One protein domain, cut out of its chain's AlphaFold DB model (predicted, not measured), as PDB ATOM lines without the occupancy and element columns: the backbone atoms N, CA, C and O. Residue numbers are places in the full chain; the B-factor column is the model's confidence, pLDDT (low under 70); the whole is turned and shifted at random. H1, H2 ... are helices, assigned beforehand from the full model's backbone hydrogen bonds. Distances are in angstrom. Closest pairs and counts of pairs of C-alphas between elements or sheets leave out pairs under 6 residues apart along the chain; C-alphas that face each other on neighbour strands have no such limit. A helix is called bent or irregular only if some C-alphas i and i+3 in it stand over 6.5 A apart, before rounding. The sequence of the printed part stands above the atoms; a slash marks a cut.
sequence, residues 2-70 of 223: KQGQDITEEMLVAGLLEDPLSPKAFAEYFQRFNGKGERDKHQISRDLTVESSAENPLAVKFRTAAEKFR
ATOM      1  N   LYS A   2     127.174 144.441 102.447       74.94
ATOM      2  CA  LYS A   2     128.076 143.268 102.518       74.94
ATOM      3  C   LYS A   2     128.432 142.797 103.943       74.94
ATOM      4  O   LYS A   2     128.324 141.623 104.246       74.94
ATOM      5  N   GLN A   3     128.717 143.735 104.847       76.56
ATOM      6  CA  GLN A   3     129.068 143.424 106.237       76.56
ATOM      7  C   GLN A   3     127.989 142.632 106.994       76.56
ATOM      8  O   GLN A   3     128.335 141.765 107.787       76.56
ATOM      9  N   GLY A   4     126.701 142.924 106.771       81.06
ATOM     10  CA  GLY A   4     125.613 142.208 107.446       81.06
ATOM     11  C   GLY A   4     125.527 140.752 106.991       81.06
ATOM     12  O   GLY A   4     125.468 139.853 107.822       81.06
ATOM     13  N   GLN A   5     125.631 140.530 105.679       84.00
ATOM     14  CA  GLN A   5     125.687 139.195 105.088       84.00
ATOM     15  C   GLN A   5     126.876 138.386 105.628       84.00
ATOM     16  O   GLN A   5     126.679 137.274 106.114       84.00
ATOM     17  N   ASP A   6     128.078 138.970 105.632       84.38
ATOM     18  CA  ASP A   6     129.298 138.298 106.101       84.38
ATOM     19  C   ASP A   6     129.173 137.831 107.571       84.38
ATOM     20  O   ASP A   6     129.698 136.789 107.960       84.38
ATOM     21  N   ILE A   7     128.469 138.590 108.420       84.81
ATOM     22  CA  ILE A   7     128.272 138.237 109.838       84.81
ATOM     23  C   ILE A   7     127.259 137.111 109.999       84.81
ATOM     24  O   ILE A   7     127.476 136.218 110.819       84.81
ATOM     25  N   THR A   8     126.177 137.135 109.227       84.94
ATOM     26  CA  THR A   8     125.190 136.052 109.236       84.94
ATOM     27  C   THR A   8     125.823 134.741 108.772       84.94
ATOM     28  O   THR A   8     125.620 133.711 109.413       84.94
ATOM     29  N   GLU A   9     126.656 134.774 107.727       85.81
ATOM     30  CA  GLU A   9     127.409 133.608 107.247       85.81
ATOM     31  C   GLU A   9     128.371 133.068 108.320       85.81
ATOM     32  O   GLU A   9     128.413 131.864 108.573       85.81
ATOM     33  N   GLU A  10     129.083 133.940 109.037       86.12
ATOM     34  CA  GLU A  10     129.941 133.522 110.153       86.12
ATOM     35  C   GLU A  10     129.169 132.917 111.329       86.12
ATOM     36  O   GLU A  10     129.637 131.959 111.946       86.12
ATOM     37  N   MET A  11     128.004 133.470 111.671       86.69
ATOM     38  CA  MET A  11     127.163 132.925 112.737       86.69
ATOM     39  C   MET A  11     126.559 131.575 112.348       86.69
ATOM     40  O   MET A  11     126.432 130.702 113.208       86.69
ATOM     41  N   LEU A  12     126.245 131.386 111.063       87.00
ATOM     42  CA  LEU A  12     125.786 130.114 110.517       87.00
ATOM     43  C   LEU A  12     126.882 129.046 110.616       87.00
ATOM     44  O   LEU A  12     126.631 127.958 111.128       87.00
ATOM     45  N   VAL A  13     128.113 129.376 110.206       87.19
ATOM     46  CA  VAL A  13     129.275 128.471 110.305       87.19
ATOM     47  C   VAL A  13     129.616 128.141 111.763       87.19
ATOM     48  O   VAL A  13     129.997 127.014 112.066       87.19
ATOM     49  N   ALA A  14     129.454 129.098 112.679       83.25
ATOM     50  CA  ALA A  14     129.702 128.902 114.107       83.25
ATOM     51  C   ALA A  14     128.582 128.141 114.846       83.25
ATOM     52  O   ALA A  14     128.706 127.924 116.051       83.25
ATOM     53  N   GLY A  15     127.493 127.763 114.164       82.62
ATOM     54  CA  GLY A  15     126.352 127.072 114.776       82.62
ATOM     55  C   GLY A  15     125.558 127.941 115.759       82.62
ATOM     56  O   GLY A  15     124.880 127.422 116.635       82.62
ATOM     57  N   LEU A  16     125.644 129.269 115.645       79.88
ATOM     58  CA  LEU A  16     125.008 130.217 116.571       79.88
ATOM     59  C   LEU A  16     123.591 130.638 116.139       79.88
ATOM     60  O   LEU A  16     122.974 131.470 116.801       79.88
ATOM     61  N   LEU A  17     123.079 130.074 115.039       80.19
ATOM     62  CA  LEU A  17     121.765 130.373 114.451       80.19
ATOM     63  C   LEU A  17     120.772 129.206 114.590       80.19
ATOM     64  O   LEU A  17     119.960 128.978 113.701       80.19
ATOM     65  N   GLU A  18     120.830 128.459 115.697       79.56
ATOM     66  CA  GLU A  18     119.832 127.414 115.989       79.56
ATOM     67  C   GLU A  18     118.416 127.997 116.153       79.56
ATOM     68  O   GLU A  18     117.450 127.413 115.668       79.56
ATOM     69  N   ASP A  19     118.302 129.178 116.776       85.69
ATOM     70  CA  ASP A  19     117.084 129.998 116.797       85.69
ATOM     71  C   ASP A  19     117.417 131.437 116.356       85.69
ATOM     72  O   ASP A  19     117.829 132.266 117.185       85.69
ATOM     73  N   PRO A  20     117.275 131.751 115.054       80.50
ATOM     74  CA  PRO A  20     117.699 133.027 114.481       80.50
ATOM     75  C   PRO A  20     116.855 134.217 114.952       80.50
ATOM     76  O   PRO A  20     117.314 135.352 114.852       80.50
ATOM     77  N   LEU A  21     115.646 133.980 115.476       85.38
ATOM     78  CA  LEU A  21     114.762 135.035 115.980       85.38
ATOM     79  C   LEU A  21     114.849 135.204 117.500       85.38
ATOM     80  O   LEU A  21     114.171 136.063 118.072       85.38
ATOM     81  N   SER A  22     115.700 134.427 118.170       88.75
ATOM     82  CA  SER A  22     115.922 134.593 119.600       88.75
ATOM     83  C   SER A  22     116.591 135.944 119.902       88.75
ATOM     84  O   SER A  22     117.522 136.361 119.204       88.75
ATOM     85  N   PRO A  23     116.226 136.618 121.010       86.81
ATOM     86  CA  PRO A  23     116.927 137.820 121.470       86.81
ATOM     87  C   PRO A  23     118.443 137.619 121.632       86.81
ATOM     88  O   PRO A  23     119.218 138.559 121.468       86.81
ATOM     89  N   LYS A  24     118.873 136.383 121.926       86.69
ATOM     90  CA  LYS A  24     120.283 136.005 122.057       86.69
ATOM     91  C   LYS A  24     121.007 136.018 120.706       86.69
ATOM     92  O   LYS A  24     122.100 136.573 120.630       86.69
ATOM     93  N   ALA A  25     120.399 135.471 119.652       85.31
ATOM     94  CA  ALA A  25     120.957 135.521 118.301       85.31
ATOM     95  C   ALA A  25     121.064 136.968 117.795       85.31
ATOM     96  O   ALA A  25     122.105 137.356 117.268       85.31
ATOM     97  N   PHE A  26     120.050 137.804 118.047       87.06
ATOM     98  CA  PHE A  26     120.120 139.233 117.727       87.06
ATOM     99  C   PHE A  26     121.244 139.955 118.479       87.06
ATOM    100  O   PHE A  26     121.988 140.727 117.873       87.06
ATOM    101  N   ALA A  27     121.397 139.708 119.784       87.50
ATOM    102  CA  ALA A  27     122.458 140.323 120.580       87.50
ATOM    103  C   ALA A  27     123.854 139.957 120.050       87.50
ATOM    104  O   ALA A  27     124.682 140.845 119.848       87.50
ATOM    105  N   GLU A  28     124.088 138.676 119.753       85.31
ATOM    106  CA  GLU A  28     125.344 138.182 119.173       85.31
ATOM    107  C   GLU A  28     125.611 138.767 117.780       85.31
ATOM    108  O   GLU A  28     126.725 139.218 117.493       85.31
ATOM    109  N   TYR A  29     124.580 138.835 116.932       87.75
ATOM    110  CA  TYR A  29     124.670 139.456 115.613       87.75
ATOM    111  C   TYR A  29     125.090 140.920 115.723       87.75
ATOM    112  O   TYR A  29     126.088 141.319 115.126       87.75
ATOM    113  N   PHE A  30     124.389 141.725 116.528       86.88
ATOM    114  CA  PHE A  30     124.716 143.141 116.681       86.88
ATOM    115  C   PHE A  30     126.042 143.368 117.406       86.88
ATOM    116  O   PHE A  30     126.723 144.350 117.118       86.88
ATOM    117  N   GLN A  31     126.457 142.482 118.310       86.19
ATOM    118  CA  GLN A  31     127.772 142.562 118.942       86.19
ATOM    119  C   GLN A  31     128.891 142.363 117.913       86.19
ATOM    120  O   GLN A  31     129.832 143.158 117.868       86.19
ATOM    121  N   ARG A  32     128.765 141.363 117.032       85.50
ATOM    122  CA  ARG A  32     129.708 141.127 115.927       85.50
ATOM    123  C   ARG A  32     129.630 142.222 114.867       85.50
ATOM    124  O   ARG A  32     130.662 142.680 114.387       85.50
ATOM    125  N   PHE A  33     128.426 142.691 114.553       84.44
ATOM    126  CA  PHE A  33     128.187 143.782 113.612       84.44
ATOM    127  C   PHE A  33     128.811 145.085 114.066       84.44
ATOM    128  O   PHE A  33     129.554 145.692 113.305       84.44
ATOM    129  N   ASN A  34     128.586 145.468 115.317       79.94
ATOM    130  CA  ASN A  34     129.154 146.682 115.883       79.94
ATOM    131  C   ASN A  34     130.642 146.541 116.234       79.94
ATOM    132  O   ASN A  34     131.321 147.554 116.380       79.94
ATOM    133  N   GLY A  35     131.145 145.316 116.414       79.19
ATOM    134  CA  GLY A  35     132.569 145.035 116.608       79.19
ATOM    135  C   GLY A  35     133.369 145.047 115.304       79.19
ATOM    136  O   GLY A  35     134.571 145.303 115.320       79.19
ATOM    137  N   LYS A  36     132.710 144.803 114.168       75.00
ATOM    138  CA  LYS A  36     133.319 144.911 112.845       75.00
ATOM    139  C   LYS A  36     133.186 146.336 112.316       75.00
ATOM    140  O   LYS A  36     132.099 146.897 112.229       75.00
ATOM    141  N   GLY A  37     134.311 146.911 111.912       72.31
ATOM    142  CA  GLY A  37     134.375 148.262 111.368       72.31
ATOM    143  C   GLY A  37     134.829 149.306 112.385       72.31
ATOM    144  O   GLY A  37     134.796 149.118 113.600       72.31
ATOM    145  N   GLU A  38     135.300 150.428 111.862       77.25
ATOM    146  CA  GLU A  38     135.821 151.530 112.658       77.25
ATOM    147  C   GLU A  38     134.667 152.471 113.036       77.25
ATOM    148  O   GLU A  38     134.287 153.355 112.268       77.25
ATOM    149  N   ARG A  39     134.073 152.259 114.221       73.62
ATOM    150  CA  ARG A  39     132.920 153.047 114.719       73.62
ATOM    151  C   ARG A  39     133.209 154.548 114.783       73.62
ATOM    152  O   ARG A  39     132.294 155.350 114.633       73.62
ATOM    153  N   ASP A  40     134.474 154.903 114.988       80.50
ATOM    154  CA  ASP A  40     134.959 156.279 115.049       80.50
ATOM    155  C   ASP A  40     135.846 156.639 113.848       80.50
ATOM    156  O   ASP A  40     136.785 157.416 113.980       80.50
ATOM    157  N   LYS A  41     135.557 156.101 112.651       82.00
ATOM    158  CA  LYS A  41     136.310 156.398 111.413       82.00
ATOM    159  C   LYS A  41     136.496 157.899 111.160       82.00
ATOM    160  O   LYS A  41     137.507 158.336 110.619       82.00
ATOM    161  N   HIS A  42     135.507 158.701 111.548       81.75
ATOM    162  CA  HIS A  42     135.523 160.156 111.395       81.75
ATOM    163  C   HIS A  42     136.133 160.896 112.602       81.75
ATOM    164  O   HIS A  42     136.195 162.128 112.604       81.75
ATOM    165  N   GLN A  43     136.634 160.161 113.599       85.62
ATOM    166  CA  GLN A  43     137.241 160.669 114.832       85.62
ATOM    167  C   GLN A  43     136.312 161.614 115.603       85.62
ATOM    168  O   GLN A  43     136.751 162.633 116.139       85.62
ATOM    169  N   ILE A  44     135.013 161.313 115.628       84.50
ATOM    170  CA  ILE A  44     134.046 162.164 116.314       84.50
ATOM    171  C   ILE A  44     134.223 162.091 117.825       84.50
ATOM    172  O   ILE A  44     134.052 163.092 118.517       84.50
ATOM    173  N   SER A  45     134.597 160.924 118.349       85.06
ATOM    174  CA  SER A  45     134.823 160.758 119.788       85.06
ATOM    175  C   SER A  45     135.890 161.735 120.281       85.06
ATOM    176  O   SER A  45     135.745 162.320 121.353       85.06
ATOM    177  N   ARG A  46     136.912 162.000 119.457       85.06
ATOM    178  CA  ARG A  46     137.921 163.031 119.724       85.06
ATOM    179  C   ARG A  46     137.336 164.442 119.704       85.06
ATOM    180  O   ARG A  46     137.633 165.219 120.600       85.06
ATOM    181  N   ASP A  47     136.507 164.772 118.717       85.12
ATOM    182  CA  ASP A  47     135.896 166.107 118.606       85.12
ATOM    183  C   ASP A  47     134.915 166.408 119.755       85.12
ATOM    184  O   ASP A  47     134.736 167.568 120.139       85.12
ATOM    185  N   LEU A  48     134.298 165.365 120.317       84.50
ATOM    186  CA  LEU A  48     133.413 165.430 121.483       84.50
ATOM    187  C   LEU A  48     134.148 165.256 122.822       84.50
ATOM    188  O   LEU A  48     133.517 165.322 123.876       84.50
ATOM    189  N   THR A  49     135.468 165.051 122.804       85.56
ATOM    190  CA  THR A  49     136.284 165.035 124.020       85.56
ATOM    191  C   THR A  49     136.619 166.468 124.420       85.56
ATOM    192  O   THR A  49     137.004 167.287 123.588       85.56
ATOM    193  N   VAL A  50     136.470 166.778 125.709       81.69
ATOM    194  CA  VAL A  50     136.801 168.096 126.259       81.69
ATOM    195  C   VAL A  50     138.312 168.315 126.178       81.69
ATOM    196  O   VAL A  50     139.084 167.597 126.812       81.69
ATOM    197  N   GLU A  51     138.731 169.323 125.418       76.69
ATOM    198  CA  GLU A  51     140.097 169.836 125.435       76.69
ATOM    199  C   GLU A  51     140.138 171.019 126.414       76.69
ATOM    200  O   GLU A  51     139.456 172.029 126.224       76.69
ATOM    201  N   SER A  52     140.913 170.894 127.493       71.38
ATOM    202  CA  SER A  52     141.132 171.989 128.444       71.38
ATOM    203  C   SER A  52     142.440 172.702 128.109       71.38
ATOM    204  O   SER A  52     143.510 172.093 128.130       71.38
ATOM    205  N   SER A  53     142.364 174.002 127.825       72.94
ATOM    206  CA  SER A  53     143.531 174.885 127.718       72.94
ATOM    207  C   SER A  53     143.446 176.008 128.753       72.94
ATOM    208  O   SER A  53     142.381 176.267 129.314       72.94
ATOM    209  N   ALA A  54     144.567 176.689 129.009       67.56
ATOM    210  CA  ALA A  54     144.627 177.799 129.966       67.56
ATOM    211  C   ALA A  54     143.664 178.958 129.624       67.56
ATOM    212  O   ALA A  54     143.270 179.704 130.514       67.56
ATOM    213  N   GLU A  55     143.265 179.085 128.354       70.94
ATOM    214  CA  GLU A  55     142.346 180.121 127.864       70.94
ATOM    215  C   GLU A  55     140.891 179.634 127.744       70.94
ATOM    216  O   GLU A  55     139.971 180.443 127.827       70.94
ATOM    217  N   ASN A  56     140.660 178.327 127.571       68.06
ATOM    218  CA  ASN A  56     139.324 177.733 127.508       68.06
ATOM    219  C   ASN A  56     139.289 176.403 128.278       68.06
ATOM    220  O   ASN A  56     139.694 175.366 127.748       68.06
ATOM    221  N   PRO A  57     138.773 176.395 129.520       68.75
ATOM    222  CA  PRO A  57     138.779 175.198 130.357       68.75
ATOM    223  C   PRO A  57     137.827 174.095 129.857       68.75
ATOM    224  O   PRO A  57     137.980 172.944 130.260       68.75
ATOM    225  N   LEU A  58     136.871 174.424 128.974       73.38
ATOM    226  CA  LEU A  58     135.855 173.511 128.435       73.38
ATOM    227  C   LEU A  58     135.650 173.726 126.924       73.38
ATOM    228  O   LEU A  58     134.571 174.129 126.488       73.38
ATOM    229  N   ALA A  59     136.679 173.488 126.106       77.19
ATOM    230  CA  ALA A  59     136.522 173.532 124.654       77.19
ATOM    231  C   ALA A  59     136.085 172.160 124.115       77.19
ATOM    232  O   ALA A  59     136.789 171.166 124.266       77.19
ATOM    233  N   VAL A  60     134.926 172.113 123.453       83.06
ATOM    234  CA  VAL A  60     134.431 170.938 122.715       83.06
ATOM    235  C   VAL A  60     134.134 171.358 121.279       83.06
ATOM    236  O   VAL A  60     133.529 172.406 121.039       83.06
ATOM    237  N   LYS A  61     134.537 170.545 120.300       85.00
ATOM    238  CA  LYS A  61     134.443 170.871 118.867       85.00
ATOM    239  C   LYS A  61     133.088 170.461 118.284       85.00
ATOM    240  O   LYS A  61     133.019 169.770 117.271       85.00
ATOM    241  N   PHE A  62     131.990 170.927 118.892       83.00
ATOM    242  CA  PHE A  62     130.621 170.565 118.489       83.00
ATOM    243  C   PHE A  62     130.329 170.818 117.011       83.00
ATOM    244  O   PHE A  62     129.706 169.988 116.357       83.00
ATOM    245  N   ARG A  63     130.800 171.945 116.470       83.44
ATOM    246  CA  ARG A  63     130.597 172.283 115.059       83.44
ATOM    247  C   ARG A  63     131.260 171.262 114.134       83.44
ATOM    248  O   ARG A  63     130.617 170.759 113.225       83.44
ATOM    249  N   THR A  64     132.519 170.928 114.404       84.44
ATOM    250  CA  THR A  64     133.286 169.949 113.623       84.44
ATOM    251  C   THR A  64     132.675 168.553 113.726       84.44
ATOM    252  O   THR A  64     132.512 167.882 112.710       84.44
ATOM    253  N   ALA A  65     132.264 168.144 114.931       84.31
ATOM    254  CA  ALA A  65     131.560 166.883 115.139       84.31
ATOM    255  C   ALA A  65     130.243 166.834 114.343       84.31
ATOM    256  O   ALA A  65     129.988 165.855 113.648       84.31
ATOM    257  N   ALA A  66     129.433 167.897 114.393       83.06
ATOM    258  CA  ALA A  66     128.164 167.986 113.670       83.06
ATOM    259  C   ALA A  66     128.346 167.961 112.144       83.06
ATOM    260  O   ALA A  66     127.578 167.303 111.446       83.06
ATOM    261  N   GLU A  67     129.377 168.631 111.623       82.62
ATOM    262  CA  GLU A  67     129.711 168.616 110.194       82.62
ATOM    263  C   GLU A  67     130.095 167.207 109.716       82.62
ATOM    264  O   GLU A  67     129.648 166.773 108.655       82.62
ATOM    265  N   LYS A  68     130.865 166.458 110.513       83.69
ATOM    266  CA  LYS A  68     131.257 165.078 110.192       83.69
ATOM    267  C   LYS A  68     130.137 164.049 110.410       83.69
ATOM    268  O   LYS A  68     130.145 163.013 109.753       83.69
ATOM    269  N   PHE A  69     129.183 164.322 111.305       77.38
ATOM    270  CA  PHE A  69     127.993 163.486 111.544       77.38
ATOM    271  C   PHE A  69     126.837 163.747 110.573       77.38
ATOM    272  O   PHE A  69     125.767 163.151 110.713       77.38
ATOM    273  N   ARG A  70     127.009 164.659 109.616       69.19
ATOM    274  CA  ARG A  70     125.929 165.115 108.749       69.19
ATOM    275  C   ARG A  70     125.319 163.950 107.951       69.19
ATOM    276  O   ARG A  70     125.945 163.412 107.049       69.19
TER     277      ARG A  70
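Overview. This is residues 2 to 70 of the 223 residues of the protein "CRISPR-associated protein Cas3" of Pasteurellaceae bacterium (UniProt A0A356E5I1). This is a long, thin model of two small helical lobes strung one after the other, with the stretch of residues 36 to 43 between them and no contact between the helices of one lobe and those of the other. H2, the longest helix, and H1 make the first lobe, set at a steep tilt; short H3 and H4 make the second, from which the unnamed stretch of residues 48 to 61 runs out to the far end of the rod and folds back. The printed part has 69 residues with four named helices, H1, H2, H3 and H4 along the chain, and no named strand, and its class is all helix. It is extended, with a radius of gyration of the C-alphas of 18.7 A, and spans 58 by 21 by 16 A.

Arrangement. H2, residues 23 to 35, touches H1, residues 2 to 13, with residues 29 to 33 alone. Their closest C-alphas, those of Phe 33 and Ile 7, are 6.7 A apart. The two helices run opposite ways at a steep tilt of 51 degrees, with their centres 10.9 A apart. H3, residues 44 to 47, is apart from both H1 and H2. H3 touches H4, residues 62 to 68, and the closest C-alphas of the two, those of Ile 44 and Ala 65, are 5.5 A apart. H4 is apart from both H1 and H2. In H1, H2 and H4 every O i to N i+4 pair is within hydrogen-bond range; H3 is too short for such a pair, and its one O i to N i+3 pair is within range.

Along the chain. H2 has 13 residues and measures 17.9 A from C-alpha 23 at (116.927, 137.820, 121.470) to C-alpha 35. H1 has 12 residues and measures 16.8 A, beginning at C-alpha 2 at (128.076, 143.268, 102.518). H3, from Ile 44 to Asp 47, measures 4.9 A. H4 measures 10.0 A from Phe 62 to Lys 68, with C-alpha 68 at (131.257, 165.078, 110.192). No helix is bent.

Size, cuts and confidence. The two C-alphas farthest apart are those of Glu 18 and Glu 55, 58.5 A, while those of Lys 2 and Arg 70 are 22.8 A apart. The link from H3 to H4 is long, with 14 residues; those from H1 to H2 and from H2 to H3 are short, with 9 and 8. The printed part has no cut. Its mean pLDDT is 81.5, and residue 54, residues 56 to 57 and residue 70 are under 70.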